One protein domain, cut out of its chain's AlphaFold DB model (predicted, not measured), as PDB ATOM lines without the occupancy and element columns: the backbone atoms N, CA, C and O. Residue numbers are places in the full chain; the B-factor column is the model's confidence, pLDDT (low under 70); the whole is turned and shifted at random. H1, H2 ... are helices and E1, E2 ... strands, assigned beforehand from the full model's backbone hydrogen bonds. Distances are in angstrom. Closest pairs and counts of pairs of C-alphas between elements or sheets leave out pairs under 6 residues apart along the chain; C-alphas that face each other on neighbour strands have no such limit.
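Overview. This is residues 71 to 153, 186 to 200 and 237 to 269 of the 277 residues of an uncharacterized protein of Monilinia fructicola (UniProt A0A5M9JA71). Two long helices, H1 and H3, lie side by side and run the same way, and a tiny ribbon of two parallel strands, E1 and E2, runs by H3. At one end of this pair the short helices H4 and H5 cross at about a right angle, while the loop of residues 108 to 122 reaches out at the other end. The printed part has 131 residues, with seven named helices and two named strands in the order H1 H2 E1 H3 H4 H5 H6 E2 H7; the class is mostly helix. It is only just compact, close to loose, with a radius of gyration of the C-alphas of 16.4 A and spans of 53 by 39 by 27 A.

Along the chain. H1, residues 73 to 85, begins at C-alpha 73 (26.511, 116.084, 17.449) and is 19.7 A long. H2 is residues 97 to 101 and E1 residues 105 to 107. H3, residues 123 to 141, is 27.3 A long and begins at C-alpha 123 (11.318, 106.416, 17.930). H4 is residues 143 to 149, H5 188 to 194, H6 237 to 241 and E2 251 to 253. H7, residues 258 to 268, is 15.1 A long and ends at C-alpha 268 (31.079, 129.760, 18.940).

Arrangement. H1 is the hub, touching three helices. It touches H3 at a shallow tilt of 16 degrees, the same way, closest at the C-alphas of Ser 81 and His 136, 4.9 A. With residues 84 to 85 alone it touches H4, closest at Cys 85 and Ser 143, C-alphas 4.7 A apart. With residues 76 to 80 alone it only just touches H7, with 3 pairs of C-alphas within 8 A, the closest those of Asn 80 and Thr 264, 6.0 A. H4 touches H5 about perpendicular, 87 degrees, closest at the C-alphas of Gly 145 and Ala 194, 4.4 A. The closest C-alphas of E1 and H3 are those of Thr 106 and Gly 133, 5.6 A. E1 and E2 are parallel neighbours, with N 252 and O 105 at 3.0 A, within hydrogen-bond range. H2 is close to but not clearly touching H3, and H6 touches no helix. Every O i to N i+4 pair is within hydrogen-bond range in H3, H4, H5, H6 and H7; H1 has 7 of 9, and H2 0 of 1, with 1 of 2 O i to N i+3 pairs.

Size, cuts and confidence. The C-alphas of Ile 117 and Glu 200 are the two farthest apart, 53.1 A. Residues 154 to 185 and 201 to 236 are not printed; the gaps between C-alphas are 20.9 A and 34.6 A. The links H1 to H2 and E1 to H3 are long. The mean pLDDT of the printed part is 73.2, and 46 printed residues are under 70, among them residues 237 to 269.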
ATOM      1  N   PRO A  71      28.689 110.938  17.460       82.69
ATOM      2  CA  PRO A  71      28.753 111.234  18.883       82.69
ATOM      3  C   PRO A  71      28.979 112.734  19.097       82.69
ATOM      4  O   PRO A  71      29.657 113.396  18.316       82.69
ATOM      5  N   LEU A  72      28.391 113.275  20.165       83.38
ATOM      6  CA  LEU A  72      28.413 114.702  20.519       83.38
ATOM      7  C   LEU A  72      27.651 115.644  19.571       83.38
ATOM      8  O   LEU A  72      27.355 116.765  19.983       83.38
ATOM      9  N   MET A  73      27.233 115.210  18.378       84.25
ATOM     10  CA  MET A  73      26.511 116.084  17.449       84.25
ATOM     11  C   MET A  73      25.186 116.586  18.029       84.25
ATOM     12  O   MET A  73      24.851 117.761  17.900       84.25
ATOM     13  N   TRP A  74      24.462 115.727  18.750       84.25
ATOM     14  CA  TRP A  74      23.255 116.128  19.477       84.25
ATOM     15  C   TRP A  74      23.513 117.295  20.447       84.25
ATOM     16  O   TRP A  74      22.740 118.249  20.487       84.25
ATOM     17  N   HIS A  75      24.642 117.274  21.165       84.44
ATOM     18  CA  HIS A  75      25.012 118.353  22.082       84.44
ATOM     19  C   HIS A  75      25.319 119.645  21.320       84.44
ATOM     20  O   HIS A  75      24.900 120.714  21.751       84.44
ATOM     21  N   LEU A  76      26.004 119.563  20.173       83.19
ATOM     22  CA  LEU A  76      26.273 120.729  19.326       83.19
ATOM     23  C   LEU A  76      24.982 121.358  18.793       83.19
ATOM     24  O   LEU A  76      24.843 122.579  18.835       83.19
ATOM     25  N   ARG A  77      24.012 120.542  18.364       83.69
ATOM     26  CA  ARG A  77      22.677 121.011  17.949       83.69
ATOM     27  C   ARG A  77      21.952 121.712  19.097       83.69
ATOM     28  O   ARG A  77      21.366 122.768  18.896       83.69
ATOM     29  N   LEU A  78      22.061 121.178  20.312       82.81
ATOM     30  CA  LEU A  78      21.480 121.792  21.505       82.81
ATOM     31  C   LEU A  78      22.160 123.129  21.861       82.81
ATOM     32  O   LEU A  78      21.493 124.121  22.150       82.81
ATOM     33  N   VAL A  79      23.494 123.187  21.798       81.75
ATOM     34  CA  VAL A  79      24.284 124.415  22.014       81.75
ATOM     35  C   VAL A  79      23.973 125.474  20.957       81.75
ATOM     36  O   VAL A  79      23.860 126.654  21.291       81.75
ATOM     37  N   ASN A  80      23.753 125.063  19.707       79.94
ATOM     38  CA  ASN A  80      23.284 125.946  18.646       79.94
ATOM     39  C   ASN A  80      21.957 126.619  19.028       79.94
ATOM     40  O   ASN A  80      21.807 127.819  18.825       79.94
ATOM     41  N   SER A  81      21.021 125.898  19.651       75.81
ATOM     42  CA  SER A  81      19.770 126.477  20.161       75.81
ATOM     43  C   SER A  81      20.010 127.481  21.297       75.81
ATOM     44  O   SER A  81      19.407 128.555  21.321       75.81
ATOM     45  N   PHE A  82      20.946 127.189  22.208       77.38
ATOM     46  CA  PHE A  82      21.292 128.083  23.321       77.38
ATOM     47  C   PHE A  82      21.867 129.435  22.880       77.38
ATOM     48  O   PHE A  82      21.856 130.384  23.671       77.38
ATOM     49  N   ARG A  83      22.302 129.587  21.620       73.94
ATOM     50  CA  ARG A  83      22.763 130.884  21.099       73.94
ATOM     51  C   ARG A  83      21.698 131.971  21.233       73.94
ATOM     52  O   ARG A  83      22.043 133.114  21.504       73.94
ATOM     53  N   PHE A  84      20.413 131.630  21.137       71.44
ATOM     54  CA  PHE A  84      19.323 132.600  21.287       71.44
ATOM     55  C   PHE A  84      19.201 133.159  22.715       71.44
ATOM     56  O   PHE A  84      18.684 134.258  22.921       71.44
ATOM     57  N   CYS A  85      19.767 132.484  23.720       71.38
ATOM     58  CA  CYS A  85      19.899 133.060  25.056       71.38
ATOM     59  C   CYS A  85      20.946 134.186  25.104       71.38
ATOM     60  O   CYS A  85      20.861 135.063  25.970       71.38
ATOM     61  N   LEU A  86      21.920 134.204  24.188       69.44
ATOM     62  CA  LEU A  86      22.950 135.237  24.105       69.44
ATOM     63  C   LEU A  86      22.404 136.480  23.396       69.44
ATOM     64  O   LEU A  86      21.932 136.416  22.267       69.44
ATOM     65  N   ARG A  87      22.522 137.641  24.050       63.44
ATOM     66  CA  ARG A  87      22.004 138.932  23.561       63.44
ATOM     67  C   ARG A  87      22.479 139.289  22.147       63.44
ATOM     68  O   ARG A  87      21.716 139.861  21.381       63.44
ATOM     69  N   SER A  88      23.720 138.951  21.801       61.84
ATOM     70  CA  SER A  88      24.322 139.259  20.496       61.84
ATOM     71  C   SER A  88      23.748 138.447  19.333       61.84
ATOM     72  O   SER A  88      23.921 138.851  18.188       61.84
ATOM     73  N   GLN A  89      23.087 137.319  19.610       66.25
ATOM     74  CA  GLN A  89      22.625 136.357  18.603       66.25
ATOM     75  C   GLN A  89      21.093 136.224  18.570       66.25
ATOM     76  O   GLN A  89      20.559 135.305  17.946       66.25
ATOM     77  N   ARG A  90      20.372 137.129  19.242       71.25
ATOM     78  CA  ARG A  90      18.907 137.166  19.220       71.25
ATOM     79  C   ARG A  90      18.376 137.746  17.909       71.25
ATOM     80  O   ARG A  90      19.033 138.605  17.315       71.25
ATOM     81  N   PRO A  91      17.176 137.324  17.472       67.56
ATOM     82  CA  PRO A  91      16.451 138.051  16.440       67.56
ATOM     83  C   PRO A  91      16.246 139.513  16.866       67.56
ATOM     84  O   PRO A  91      16.109 139.819  18.051       67.56
ATOM     85  N   LYS A  92      16.275 140.429  15.888       65.56
ATOM     86  CA  LYS A  92      16.137 141.877  16.136       65.56
ATOM     87  C   LYS A  92      14.747 142.240  16.662       65.56
ATOM     88  O   LYS A  92      14.622 143.195  17.423       65.56
ATOM     89  N   VAL A  93      13.735 141.482  16.247       70.12
ATOM     90  CA  VAL A  93      12.353 141.651  16.687       70.12
ATOM     91  C   VAL A  93      12.119 140.796  17.924       70.12
ATOM     92  O   VAL A  93      12.501 139.625  17.975       70.12
ATOM     93  N   LYS A  94      11.541 141.423  18.944       71.25
ATOM     94  CA  LYS A  94      11.270 140.806  20.236       71.25
ATOM     95  C   LYS A  94       9.954 140.042  20.206       71.25
ATOM     96  O   LYS A  94       8.988 140.563  19.648       71.25
ATOM     97  N   PRO A  95       9.879 138.887  20.883       72.75
ATOM     98  CA  PRO A  95       8.615 138.202  21.017       72.75
ATOM     99  C   PRO A  95       7.589 138.980  21.832       72.75
ATOM    100  O   PRO A  95       7.867 139.393  22.956       72.75
ATOM    101  N   GLY A  96       6.407 139.182  21.251       72.06
ATOM    102  CA  GLY A  96       5.264 139.822  21.906       72.06
ATOM    103  C   GLY A  96       4.233 138.813  22.435       72.06
ATOM    104  O   GLY A  96       4.322 137.623  22.131       72.06
ATOM    105  N   PRO A  97       3.198 139.267  23.167       73.38
ATOM    106  CA  PRO A  97       2.178 138.391  23.757       73.38
ATOM    107  C   PRO A  97       1.454 137.488  22.744       73.38
ATOM    108  O   PRO A  97       1.168 136.330  23.036       73.38
ATOM    109  N   LYS A  98       1.223 137.983  21.518       69.56
ATOM    110  CA  LYS A  98       0.599 137.210  20.426       69.56
ATOM    111  C   LYS A  98       1.426 135.987  20.009       69.56
ATOM    112  O   LYS A  98       0.869 135.000  19.549       69.56
ATOM    113  N   GLN A  99       2.745 136.031  20.201       72.62
ATOM    114  CA  GLN A  99       3.653 134.962  19.788       72.62
ATOM    115  C   GLN A  99       3.692 133.782  20.771       72.62
ATOM    116  O   GLN A  99       4.238 132.737  20.438       72.62
ATOM    117  N   ILE A 100       3.086 133.896  21.962       74.31
ATOM    118  CA  ILE A 100       2.992 132.779  22.926       74.31
ATOM    119  C   ILE A 100       2.231 131.593  22.327       74.31
ATOM    120  O   ILE A 100       2.571 130.442  22.590       74.31
ATOM    121  N   PHE A 101       1.201 131.887  21.536       75.56
ATOM    122  CA  PHE A 101       0.308 130.889  20.951       75.56
ATOM    123  C   PHE A 101       0.715 130.492  19.531       75.56
ATOM    124  O   PHE A 101       0.080 129.634  18.925       75.56
ATOM    125  N   GLN A 102       1.781 131.089  18.997       73.94
ATOM    126  CA  GLN A 102       2.247 130.772  17.656       73.94
ATOM    127  C   GLN A 102       3.143 129.527  17.654       73.94
ATOM    128  O   GLN A 102       4.015 129.380  18.520       73.94
ATOM    129  N   PRO A 103       2.984 128.635  16.662       72.12
ATOM    130  CA  PRO A 103       3.858 127.485  16.508       72.12
ATOM    131  C   PRO A 103       5.254 127.914  16.034       72.12
ATOM    132  O   PRO A 103       5.417 128.849  15.251       72.12
ATOM    133  N   MET A 104       6.277 127.179  16.470       76.19
ATOM    134  CA  MET A 104       7.633 127.277  15.929       76.19
ATOM    135  C   MET A 104       7.930 126.047  15.078       76.19
ATOM    136  O   MET A 104       7.820 124.917  15.554       76.19
ATOM    137  N   ILE A 105       8.370 126.270  13.841       79.19
ATOM    138  CA  ILE A 105       8.722 125.198  12.911       79.19
ATOM    139  C   ILE A 105      10.223 124.927  13.016       79.19
ATOM    140  O   ILE A 105      11.047 125.813  12.777       79.19
ATOM    141  N   THR A 106      10.568 123.691  13.383       77.94
ATOM    142  CA  THR A 106      11.945 123.183  13.350       77.94
ATOM    143  C   THR A 106      12.042 122.096  12.295       77.94
ATOM    144  O   THR A 106      11.388 121.059  12.404       77.94
ATOM    145  N   GLU A 107      12.862 122.330  11.278       81.44
ATOM    146  CA  GLU A 107      13.094 121.356  10.215       81.44
ATOM    147  C   GLU A 107      14.285 120.464  10.571       81.44
ATOM    148  O   GLU A 107      15.341 120.946  10.990       81.44
ATOM    149  N   SER A 108      14.105 119.152  10.411       80.62
ATOM    150  CA  SER A 108      15.158 118.158  10.601       80.62
ATOM    151  C   SER A 108      15.038 117.047   9.566       80.62
ATOM    152  O   SER A 108      13.935 116.627   9.214       80.62
ATOM    153  N   HIS A 109      16.182 116.551   9.104       82.25
ATOM    154  CA  HIS A 109      16.274 115.441   8.160       82.25
ATOM    155  C   HIS A 109      16.540 114.111   8.886       82.25
ATOM    156  O   HIS A 109      17.156 114.093   9.956       82.25
ATOM    157  N   ALA A 110      16.092 112.994   8.305       84.62
ATOM    158  CA  ALA A 110      16.367 111.642   8.790       84.62
ATOM    159  C   ALA A 110      17.563 111.040   8.016       84.62
ATOM    160  O   ALA A 110      17.386 110.595   6.882       84.62
ATOM    161  N   PRO A 111      18.794 111.069   8.564       85.25
ATOM    162  CA  PRO A 111      19.939 110.409   7.945       85.25
ATOM    163  C   PRO A 111      19.741 108.889   7.956       85.25
ATOM    164  O   PRO A 111      18.997 108.357   8.780       85.25
ATOM    165  N   LEU A 112      20.455 108.189   7.076       84.06
ATOM    166  CA  LEU A 112      20.325 106.740   6.901       84.06
ATOM    167  C   LEU A 112      20.495 105.958   8.217       84.06
ATOM    168  O   LEU A 112      19.765 105.009   8.463       84.06
ATOM    169  N   MET A 113      21.403 106.390   9.093       84.12
ATOM    170  CA  MET A 113      21.681 105.744  10.383       84.12
ATOM    171  C   MET A 113      20.611 105.998  11.461       84.12
ATOM    172  O   MET A 113      20.691 105.416  12.540       84.12
ATOM    173  N   GLU A 114      19.623 106.865  11.214       86.06
ATOM    174  CA  GLU A 114      18.444 107.024  12.082       86.06
ATOM    175  C   GLU A 114      17.261 106.147  11.644       86.06
ATOM    176  O   GLU A 114      16.262 106.063  12.373       86.06
ATOM    177  N   ILE A 115      17.367 105.518  10.471       88.00
ATOM    178  CA  ILE A 115      16.351 104.638   9.908       88.00
ATOM    179  C   ILE A 115      16.526 103.242  10.517       88.00
ATOM    180  O   ILE A 115      17.623 102.685  10.532       88.00
ATOM    181  N   ASP A 116      15.443 102.705  11.065       85.62
ATOM    182  CA  ASP A 116      15.393 101.377  11.657       85.62
ATOM    183  C   ASP A 116      15.232 100.270  10.597       85.62
ATOM    184  O   ASP A 116      15.148 100.515   9.393       85.62
ATOM    185  N   ILE A 117      15.169  99.017  11.056       86.50
ATOM    186  CA  ILE A 117      14.977  97.839  10.195       86.50
ATOM    187  C   ILE A 117      13.667  97.872   9.392       86.50
ATOM    188  O   ILE A 117      13.565  97.219   8.357       86.50
ATOM    189  N   ASN A 118      12.672  98.639   9.845       88.25
ATOM    190  CA  ASN A 118      11.377  98.771   9.184       88.25
ATOM    191  C   ASN A 118      11.372  99.900   8.145       88.25
ATOM    192  O   ASN A 118      10.302 100.253   7.656       88.25
ATOM    193  N   PHE A 119      12.535 100.479   7.828       83.56
ATOM    194  CA  PHE A 119      12.675 101.654   6.969       83.56
ATOM    195  C   PHE A 119      11.937 102.895   7.489       83.56
ATOM    196  O   PHE A 119      11.656 103.828   6.736       83.56
ATOM    197  N   HIS A 120      11.672 102.944   8.795       83.00
ATOM    198  CA  HIS A 120      11.090 104.102   9.452       83.00
ATOM    199  C   HIS A 120      12.130 104.800  10.312       83.00
ATOM    200  O   HIS A 120      13.129 104.229  10.742       83.00
ATOM    201  N   LYS A 121      11.905 106.081  10.587       84.56
ATOM    202  CA  LYS A 121      12.739 106.784  11.552       84.56
ATOM    203  C   LYS A 121      12.520 106.189  12.941       84.56
ATOM    204  O   LYS A 121      11.388 106.058  13.396       84.56
ATOM    205  N   THR A 122      13.611 105.895  13.639       83.75
ATOM    206  CA  THR A 122      13.551 105.297  14.976       83.75
ATOM    207  C   THR A 122      12.854 106.230  15.980       83.75
ATOM    208  O   THR A 122      13.121 107.434  16.013       83.75
ATOM    209  N   ASN A 123      12.031 105.672  16.877       84.00
ATOM    210  CA  ASN A 123      11.318 106.416  17.930       84.00
ATOM    211  C   ASN A 123      12.234 107.316  18.781       84.00
ATOM    212  O   ASN A 123      11.895 108.460  19.073       84.00
ATOM    213  N   SER A 124      13.419 106.834  19.163       81.56
ATOM    214  CA  SER A 124      14.393 107.619  19.933       81.56
ATOM    215  C   SER A 124      14.906 108.844  19.172       81.56
ATOM    216  O   SER A 124      15.139 109.890  19.774       81.56
ATOM    217  N   SER A 125      15.041 108.745  17.849       82.69
ATOM    218  CA  SER A 125      15.508 109.845  17.001       82.69
ATOM    219  C   SER A 125      14.477 110.974  16.918       82.69
ATOM    220  O   SER A 125      14.856 112.140  16.828       82.69
ATOM    221  N   TYR A 126      13.178 110.664  17.036       83.31
ATOM    222  CA  TYR A 126      12.136 111.689  17.174       83.31
ATOM    223  C   TYR A 126      12.283 112.494  18.465       83.31
ATOM    224  O   TYR A 126      12.185 113.718  18.426       83.31
ATOM    225  N   PHE A 127      12.561 111.840  19.597       84.06
ATOM    226  CA  PHE A 127      12.757 112.545  20.868       84.06
ATOM    227  C   PHE A 127      13.933 113.519  20.809       84.06
ATOM    228  O   PHE A 127      13.810 114.644  21.286       84.06
ATOM    229  N   SER A 128      15.029 113.130  20.156       85.31
ATOM    230  CA  SER A 128      16.190 114.003  19.958       85.31
ATOM    231  C   SER A 128      15.843 115.283  19.197       85.31
ATOM    232  O   SER A 128      16.280 116.365  19.586       85.31
ATOM    233  N   ASP A 129      15.044 115.187  18.132       86.31
ATOM    234  CA  ASP A 129      14.655 116.357  17.337       86.31
ATOM    235  C   ASP A 129      13.622 117.227  18.056       86.31
ATOM    236  O   ASP A 129      13.696 118.455  18.004       86.31
ATOM    237  N   VAL A 130      12.707 116.605  18.803       86.25
ATOM    238  CA  VAL A 130      11.764 117.316  19.669       86.25
ATOM    239  C   VAL A 130      12.497 118.067  20.783       86.25
ATOM    240  O   VAL A 130      12.116 119.192  21.102       86.25
ATOM    241  N   ASP A 131      13.555 117.503  21.365       87.94
ATOM    242  CA  ASP A 131      14.356 118.183  22.388       87.94
ATOM    243  C   ASP A 131      15.096 119.402  21.820       87.94
ATOM    244  O   ASP A 131      15.121 120.459  22.458       87.94
ATOM    245  N   VAL A 132      15.621 119.302  20.594       85.12
ATOM    246  CA  VAL A 132      16.200 120.449  19.874       85.12
ATOM    247  C   VAL A 132      15.126 121.512  19.615       85.12
ATOM    248  O   VAL A 132      15.319 122.667  19.993       85.12
ATOM    249  N   GLY A 133      13.964 121.139  19.067       85.19
ATOM    250  CA  GLY A 133      12.864 122.072  18.792       85.19
ATOM    251  C   GLY A 133      12.325 122.765  20.051       85.19
ATOM    252  O   GLY A 133      12.162 123.985  20.081       85.19
ATOM    253  N   ARG A 134      12.136 122.019  21.146       85.81
ATOM    254  CA  ARG A 134      11.744 122.579  22.452       85.81
ATOM    255  C   ARG A 134      12.780 123.556  22.986       85.81
ATOM    256  O   ARG A 134      12.404 124.579  23.553       85.81
ATOM    257  N   THR A 135      14.063 123.252  22.814       86.38
ATOM    258  CA  THR A 135      15.147 124.136  23.251       86.38
ATOM    259  C   THR A 135      15.183 125.404  22.404       86.38
ATOM    260  O   THR A 135      15.280 126.489  22.966       86.38
ATOM    261  N   HIS A 136      15.001 125.312  21.083       83.75
ATOM    262  CA  HIS A 136      14.851 126.483  20.209       83.75
ATOM    263  C   HIS A 136      13.686 127.381  20.638       83.75
ATOM    264  O   HIS A 136      13.874 128.591  20.806       83.75
ATOM    265  N   LEU A 137      12.510 126.798  20.888       84.69
ATOM    266  CA  LEU A 137      11.326 127.534  21.332       84.69
ATOM    267  C   LEU A 137      11.566 128.214  22.678       84.69
ATOM    268  O   LEU A 137      11.352 129.418  22.828       84.69
ATOM    269  N   PHE A 138      12.080 127.451  23.641       85.38
ATOM    270  CA  PHE A 138      12.368 127.935  24.980       85.38
ATOM    271  C   PHE A 138      13.389 129.075  24.958       85.38
ATOM    272  O   PHE A 138      13.147 130.138  25.528       85.38
ATOM    273  N   CYS A 139      14.517 128.882  24.275       82.31
ATOM    274  CA  CYS A 139      15.574 129.879  24.186       82.31
ATOM    275  C   CYS A 139      15.112 131.143  23.462       82.31
ATOM    276  O   CYS A 139      15.609 132.210  23.800       82.31
ATOM    277  N   THR A 140      14.166 131.050  22.523       81.81
ATOM    278  CA  THR A 140      13.629 132.216  21.810       81.81
ATOM    279  C   THR A 140      12.657 133.011  22.684       81.81
ATOM    280  O   THR A 140      12.884 134.201  22.913       81.81
ATOM    281  N   LEU A 141      11.640 132.355  23.258       82.06
ATOM    282  CA  LEU A 141      10.616 133.002  24.092       82.06
ATOM    283  C   LEU A 141      11.179 133.545  25.411       82.06
ATOM    284  O   LEU A 141      10.836 134.638  25.860       82.06
ATOM    285  N   PHE A 142      12.060 132.784  26.056       82.69
ATOM    286  CA  PHE A 142      12.524 133.112  27.400       82.69
ATOM    287  C   PHE A 142      13.819 133.914  27.441       82.69
ATOM    288  O   PHE A 142      14.273 134.286  28.518       82.69
ATOM    289  N   SER A 143      14.396 134.233  26.285       79.44
ATOM    290  CA  SER A 143      15.677 134.927  26.163       79.44
ATOM    291  C   SER A 143      15.809 136.163  27.077       79.44
ATOM    292  O   SER A 143      16.790 136.285  27.820       79.44
ATOM    293  N   GLU A 144      14.813 137.051  27.092       77.94
ATOM    294  CA  GLU A 144      14.815 138.256  27.931       77.94
ATOM    295  C   GLU A 144      14.666 137.951  29.425       77.94
ATOM    296  O   GLU A 144      15.423 138.493  30.236       77.94
ATOM    297  N   GLY A 145      13.761 137.042  29.800       76.81
ATOM    298  CA  GLY A 145      13.643 136.591  31.184       76.81
ATOM    299  C   GLY A 145      14.963 136.011  31.703       76.81
ATOM    300  O   GLY A 145      15.381 136.326  32.816       76.81
ATOM    301  N   ILE A 146      15.684 135.251  30.869       78.19
ATOM    302  CA  ILE A 146      16.995 134.676  31.210       78.19
ATOM    303  C   ILE A 146      18.025 135.786  31.444       78.19
ATOM    304  O   ILE A 146      18.804 135.714  32.391       78.19
ATOM    305  N   GLU A 147      18.027 136.833  30.619       75.62
ATOM    306  CA  GLU A 147      18.932 137.978  30.779       75.62
ATOM    307  C   GLU A 147      18.659 138.761  32.067       75.62
ATOM    308  O   GLU A 147      19.602 139.072  32.802       75.62
ATOM    309  N   LYS A 148      17.383 139.029  32.376       73.88
ATOM    310  CA  LYS A 148      16.980 139.701  33.621       73.88
ATOM    311  C   LYS A 148      17.402 138.889  34.845       73.88
ATOM    312  O   LYS A 148      17.949 139.440  35.796       73.88
ATOM    313  N   LEU A 149      17.227 137.570  34.795       71.62
ATOM    314  CA  LEU A 149      17.623 136.648  35.862       71.62
ATOM    315  C   LEU A 149      19.141 136.504  36.018       71.62
ATOM    316  O   LEU A 149      19.631 136.331  37.137       71.62
ATOM    317  N   ARG A 150      19.893 136.625  34.916       66.62
ATOM    318  CA  ARG A 150      21.363 136.674  34.910       66.62
ATOM    319  C   ARG A 150      21.916 138.010  35.426       66.62
ATOM    320  O   ARG A 150      23.126 138.148  35.560       66.62
ATOM    321  N   GLY A 151      21.051 138.975  35.742       57.66
ATOM    322  CA  GLY A 151      21.411 140.236  36.391       57.66
ATOM    323  C   GLY A 151      21.358 141.471  35.495       57.66
ATOM    324  O   GLY A 151      21.500 142.563  36.030       57.66
ATOM    325  N   GLY A 152      21.093 141.333  34.189       49.06
ATOM    326  CA  GLY A 152      21.050 142.447  33.235       49.06
ATOM    327  C   GLY A 152      22.364 143.243  33.119       49.06
ATOM    328  O   GLY A 152      23.159 143.343  34.046       49.06
ATOM    329  N   THR A 153      22.600 143.861  31.966       43.97
ATOM    330  CA  THR A 153      23.668 144.864  31.805       43.97
ATOM    331  C   THR A 153      23.074 146.265  31.950       43.97
ATOM    332  O   THR A 153      23.185 147.097  31.052       43.97
ATOM    333  N   ILE A 186      11.792 128.506  39.131       67.88
ATOM    334  CA  ILE A 186      11.107 129.751  38.775       67.88
ATOM    335  C   ILE A 186       9.740 129.369  38.221       67.88
ATOM    336  O   ILE A 186       9.652 128.437  37.419       67.88
ATOM    337  N   SER A 187       8.677 130.055  38.648       75.19
ATOM    338  CA  SER A 187       7.354 129.804  38.080       75.19
ATOM    339  C   SER A 187       7.325 130.222  36.598       75.19
ATOM    340  O   SER A 187       7.911 131.249  36.235       75.19
ATOM    341  N   PRO A 188       6.642 129.463  35.722       73.75
ATOM    342  CA  PRO A 188       6.494 129.838  34.316       73.75
ATOM    343  C   PRO A 188       5.874 131.229  34.134       73.75
ATOM    344  O   PRO A 188       6.316 131.986  33.278       73.75
ATOM    345  N   GLU A 189       4.916 131.600  34.986       74.06
ATOM    346  CA  GLU A 189       4.287 132.927  34.999       74.06
ATOM    347  C   GLU A 189       5.306 134.051  35.221       74.06
ATOM    348  O   GLU A 189       5.324 135.032  34.475       74.06
ATOM    349  N   PHE A 190       6.197 133.894  36.207       76.44
ATOM    350  CA  PHE A 190       7.257 134.868  36.454       76.44
ATOM    351  C   PHE A 190       8.180 134.976  35.243       76.44
ATOM    352  O   PHE A 190       8.556 136.077  34.854       76.44
ATOM    353  N   MET A 191       8.531 133.843  34.629       77.19
ATOM    354  CA  MET A 191       9.416 133.817  33.470       77.19
ATOM    355  C   MET A 191       8.789 134.494  32.243       77.19
ATOM    356  O   MET A 191       9.464 135.247  31.546       77.19
ATOM    357  N   LEU A 192       7.494 134.276  32.007       80.44
ATOM    358  CA  LEU A 192       6.738 134.917  30.931       80.44
ATOM    359  C   LEU A 192       6.623 136.435  31.144       80.44
ATOM    360  O   LEU A 192       6.888 137.199  30.218       80.44
ATOM    361  N   ARG A 193       6.322 136.891  32.369       78.88
ATOM    362  CA  ARG A 193       6.350 138.327  32.718       78.88
ATOM    363  C   ARG A 193       7.747 138.923  32.573       78.88
ATOM    364  O   ARG A 193       7.919 139.986  31.987       78.88
ATOM    365  N   ALA A 194       8.772 138.219  33.054       77.94
ATOM    366  CA  ALA A 194      10.158 138.648  32.918       77.94
ATOM    367  C   ALA A 194      10.568 138.764  31.441       77.94
ATOM    368  O   ALA A 194      11.307 139.681  31.093       77.94
ATOM    369  N   SER A 195      10.042 137.910  30.566       78.19
ATOM    370  CA  SER A 195      10.221 138.014  29.117       78.19
ATOM    371  C   SER A 195       9.364 139.079  28.423       78.19
ATOM    372  O   SER A 195       9.486 139.228  27.214       78.19
ATOM    373  N   GLY A 196       8.502 139.809  29.141       77.25
ATOM    374  CA  GLY A 196       7.586 140.788  28.538       77.25
ATOM    375  C   GLY A 196       6.445 140.159  27.728       77.25
ATOM    376  O   GLY A 196       5.780 140.851  26.965       77.25
ATOM    377  N   LEU A 197       6.221 138.851  27.890       78.88
ATOM    378  CA  LEU A 197       5.177 138.098  27.195       78.88
ATOM    379  C   LEU A 197       3.819 138.218  27.900       78.88
ATOM    380  O   LEU A 197       2.781 138.139  27.255       78.88
ATOM    381  N   LEU A 198       3.817 138.443  29.217       77.69
ATOM    382  CA  LEU A 198       2.611 138.719  29.999       77.69
ATOM    383  C   LEU A 198       2.630 140.159  30.535       77.69
ATOM    384  O   LEU A 198       3.704 140.630  30.918       77.69
ATOM    385  N   PRO A 199       1.467 140.834  30.622       72.31
ATOM    386  CA  PRO A 199       1.367 142.156  31.233       72.31
ATOM    387  C   PRO A 199       1.773 142.127  32.718       72.31
ATOM    388  O   PRO A 199       1.580 141.126  33.423       72.31
ATOM    389  N   GLU A 200       2.364 143.228  33.196       60.06
ATOM    390  CA  GLU A 200       2.713 143.387  34.611       60.06
ATOM    391  C   GLU A 200       1.442 143.521  35.456       60.06
ATOM    392  O   GLU A 200       0.472 144.172  35.066       60.06
ATOM    393  N   ASP A 237      -1.735 122.706   6.071       58.34
ATOM    394  CA  ASP A 237      -2.663 123.675   6.689       58.34
ATOM    395  C   ASP A 237      -2.000 124.496   7.826       58.34
ATOM    396  O   ASP A 237      -2.178 125.712   7.960       58.34
ATOM    397  N   MET A 238      -1.126 123.856   8.617       56.12
ATOM    398  CA  MET A 238      -0.268 124.550   9.588       56.12
ATOM    399  C   MET A 238       0.752 125.477   8.916       56.12
ATOM    400  O   MET A 238       1.042 126.556   9.438       56.12
ATOM    401  N   GLU A 239       1.331 125.055   7.789       58.41
ATOM    402  CA  GLU A 239       2.270 125.872   7.014       58.41
ATOM    403  C   GLU A 239       1.565 127.042   6.300       58.41
ATOM    404  O   GLU A 239       2.156 128.113   6.169       58.41
ATOM    405  N   GLU A 240       0.297 126.892   5.921       59.75
ATOM    406  CA  GLU A 240      -0.533 127.952   5.338       59.75
ATOM    407  C   GLU A 240      -0.947 128.990   6.395       59.75
ATOM    408  O   GLU A 240      -0.786 130.197   6.186       59.75
ATOM    409  N   THR A 241      -1.333 128.538   7.597       54.56
ATOM    410  CA  THR A 241      -1.586 129.415   8.758       54.56
ATOM    411  C   THR A 241      -0.348 130.253   9.126       54.56
ATOM    412  O   THR A 241      -0.476 131.375   9.608       54.56
ATOM    413  N   PHE A 242       0.864 129.750   8.861       55.97
ATOM    414  CA  PHE A 242       2.129 130.470   9.062       55.97
ATOM    415  C   PHE A 242       2.357 131.605   8.044       55.97
ATOM    416  O   PHE A 242       3.097 132.544   8.334       55.97
ATOM    417  N   THR A 243       1.730 131.550   6.863       52.88
ATOM    418  CA  THR A 243       1.833 132.598   5.828       52.88
ATOM    419  C   THR A 243       0.781 133.708   5.951       52.88
ATOM    420  O   THR A 243       0.935 134.762   5.333       52.88
ATOM    421  N   GLY A 244      -0.248 133.511   6.781       44.41
ATOM    422  CA  GLY A 244      -1.314 134.480   7.035       44.41
ATOM    423  C   GLY A 244      -0.985 135.470   8.160       44.41
ATOM    424  O   GLY A 244      -1.066 135.151   9.342       44.41
ATOM    425  N   GLU A 245      -0.644 136.700   7.778       44.78
ATOM    426  CA  GLU A 245      -0.815 137.945   8.553       44.78
ATOM    427  C   GLU A 245      -0.090 138.157   9.900       44.78
ATOM    428  O   GLU A 245      -0.228 139.240  10.475       44.78
ATOM    429  N   SER A 246       0.724 137.236  10.426       47.22
ATOM    430  CA  SER A 246       1.398 137.485  11.713       47.22
ATOM    431  C   SER A 246       2.893 137.169  11.740       47.22
ATOM    432  O   SER A 246       3.375 136.199  11.166       47.22
ATOM    433  N   GLU A 247       3.644 138.048  12.415       49.81
ATOM    434  CA  GLU A 247       5.091 137.967  12.611       49.81
ATOM    435  C   GLU A 247       5.427 136.715  13.434       49.81
ATOM    436  O   GLU A 247       5.402 136.741  14.663       49.81
ATOM    437  N   ALA A 248       5.639 135.592  12.748       54.19
ATOM    438  CA  ALA A 248       5.894 134.297  13.358       54.19
ATOM    439  C   ALA A 248       7.277 134.232  14.034       54.19
ATOM    440  O   ALA A 248       8.217 134.918  13.628       54.19
ATOM    441  N   LEU A 249       7.454 133.310  14.993       57.53
ATOM    442  CA  LEU A 249       8.753 132.988  15.628       57.53
ATOM    443  C   LEU A 249       9.847 132.494  14.648       57.53
ATOM    444  O   LEU A 249      10.999 132.281  15.049       57.53
ATOM    445  N   GLY A 250       9.502 132.350  13.366       64.56
ATOM    446  CA  GLY A 250      10.395 132.009  12.265       64.56
ATOM    447  C   GLY A 250      10.566 130.505  12.055       64.56
ATOM    448  O   GLY A 250      10.237 129.687  12.915       64.56
ATOM    449  N   ARG A 251      11.112 130.142  10.886       65.31
ATOM    450  CA  ARG A 251      11.603 128.786  10.611       65.31
ATOM    451  C   ARG A 251      13.034 128.664  11.123       65.31
ATOM    452  O   ARG A 251      13.891 129.479  10.777       65.31
ATOM    453  N   HIS A 252      13.292 127.647  11.938       68.19
ATOM    454  CA  HIS A 252      14.633 127.344  12.430       68.19
ATOM    455  C   HIS A 252      15.108 126.034  11.821       68.19
ATOM    456  O   HIS A 252      14.424 125.013  11.888       68.19
ATOM    457  N   THR A 253      16.306 126.058  11.248       62.50
ATOM    458  CA  THR A 253      17.004 124.830  10.890       62.50
ATOM    459  C   THR A 253      17.725 124.312  12.126       62.50
ATOM    460  O   THR A 253      18.332 125.070  12.890       62.50
ATOM    461  N   ASP A 254      17.676 123.003  12.328       62.78
ATOM    462  CA  ASP A 254      18.302 122.308  13.455       62.78
ATOM    463  C   ASP A 254      19.849 122.325  13.436       62.78
ATOM    464  O   ASP A 254      20.496 121.693  14.276       62.78
ATOM    465  N   GLY A 255      20.445 123.045  12.478       60.19
ATOM    466  CA  GLY A 255      21.886 123.176  12.291       60.19
ATOM    467  C   GLY A 255      22.561 121.915  11.757       60.19
ATOM    468  O   GLY A 255      23.787 121.831  11.818       60.19
ATOM    469  N   THR A 256      21.806 120.935  11.254       57.34
ATOM    470  CA  THR A 256      22.389 119.727  10.662       57.34
ATOM    471  C   THR A 256      22.935 119.986   9.257       57.34
ATOM    472  O   THR A 256      22.392 120.773   8.483       57.34
ATOM    473  N   GLY A 257      24.070 119.353   8.948       64.94
ATOM    474  CA  GLY A 257      24.823 119.546   7.707       64.94
ATOM    475  C   GLY A 257      26.110 120.352   7.901       64.94
ATOM    476  O   GLY A 257      26.282 121.062   8.893       64.94
ATOM    477  N   MET A 258      27.033 120.237   6.940       60.34
ATOM    478  CA  MET A 258      28.354 120.877   7.010       60.34
ATOM    479  C   MET A 258      28.236 122.385   7.257       60.34
ATOM    480  O   MET A 258      28.867 122.906   8.169       60.34
ATOM    481  N   LEU A 259      27.356 123.075   6.526       62.44
ATOM    482  CA  LEU A 259      27.120 124.514   6.694       62.44
ATOM    483  C   LEU A 259      26.570 124.869   8.079       62.44
ATOM    484  O   LEU A 259      27.006 125.850   8.676       62.44
ATOM    485  N   GLY A 260      25.649 124.068   8.619       64.19
ATOM    486  CA  GLY A 260      25.084 124.289   9.949       64.19
ATOM    487  C   GLY A 260      26.141 124.163  11.046       64.19
ATOM    488  O   GLY A 260      26.241 125.044  11.905       64.19
ATOM    489  N   ILE A 261      26.996 123.142  10.953       66.25
ATOM    490  CA  ILE A 261      28.098 122.887  11.890       66.25
ATOM    491  C   ILE A 261      29.199 123.929  11.763       66.25
ATOM    492  O   ILE A 261      29.611 124.476  12.781       66.25
ATOM    493  N   PHE A 262      29.635 124.266  10.547       66.75
ATOM    494  CA  PHE A 262      30.594 125.351  10.340       66.75
ATOM    495  C   PHE A 262      30.044 126.677  10.845       66.75
ATOM    496  O   PHE A 262      30.764 127.400  11.524       66.75
ATOM    497  N   SER A 263      28.765 126.978  10.599       65.19
ATOM    498  CA  SER A 263      28.153 128.192  11.134       65.19
ATOM    499  C   SER A 263      28.139 128.167  12.662       65.19
ATOM    500  O   SER A 263      28.527 129.151  13.277       65.19
ATOM    501  N   THR A 264      27.787 127.035  13.276       65.06
ATOM    502  CA  THR A 264      27.727 126.894  14.736       65.06
ATOM    503  C   THR A 264      29.121 127.027  15.349       65.06
ATOM    504  O   THR A 264      29.302 127.787  16.295       65.06
ATOM    505  N   LEU A 265      30.128 126.352  14.789       68.81
ATOM    506  CA  LEU A 265      31.519 126.410  15.245       68.81
ATOM    507  C   LEU A 265      32.121 127.801  15.053       68.81
ATOM    508  O   LEU A 265      32.693 128.354  15.988       68.81
ATOM    509  N   ALA A 266      31.957 128.401  13.875       66.19
ATOM    510  CA  ALA A 266      32.457 129.743  13.607       66.19
ATOM    511  C   ALA A 266      31.783 130.787  14.515       66.19
ATOM    512  O   ALA A 266      32.440 131.699  15.013       66.19
ATOM    513  N   GLN A 267      30.492 130.615  14.812       64.12
ATOM    514  CA  GLN A 267      29.755 131.478  15.737       64.12
ATOM    515  C   GLN A 267      30.177 131.273  17.199       64.12
ATOM    516  O   GLN A 267      30.251 132.253  17.940       64.12
ATOM    517  N   LEU A 268      30.503 130.043  17.617       62.59
ATOM    518  CA  LEU A 268      31.079 129.760  18.940       62.59
ATOM    519  C   LEU A 268      32.486 130.355  19.100       62.59
ATOM    520  O   LEU A 268      32.843 130.781  20.194       62.59
ATOM    521  N   LEU A 269      33.249 130.453  18.009       68.25
ATOM    522  CA  LEU A 269      34.556 131.118  17.962       68.25
ATOM    523  C   LEU A 269      34.458 132.655  17.862       68.25
ATOM    524  O   LEU A 269      35.481 133.332  17.801       68.25
TER     525      LEU A 269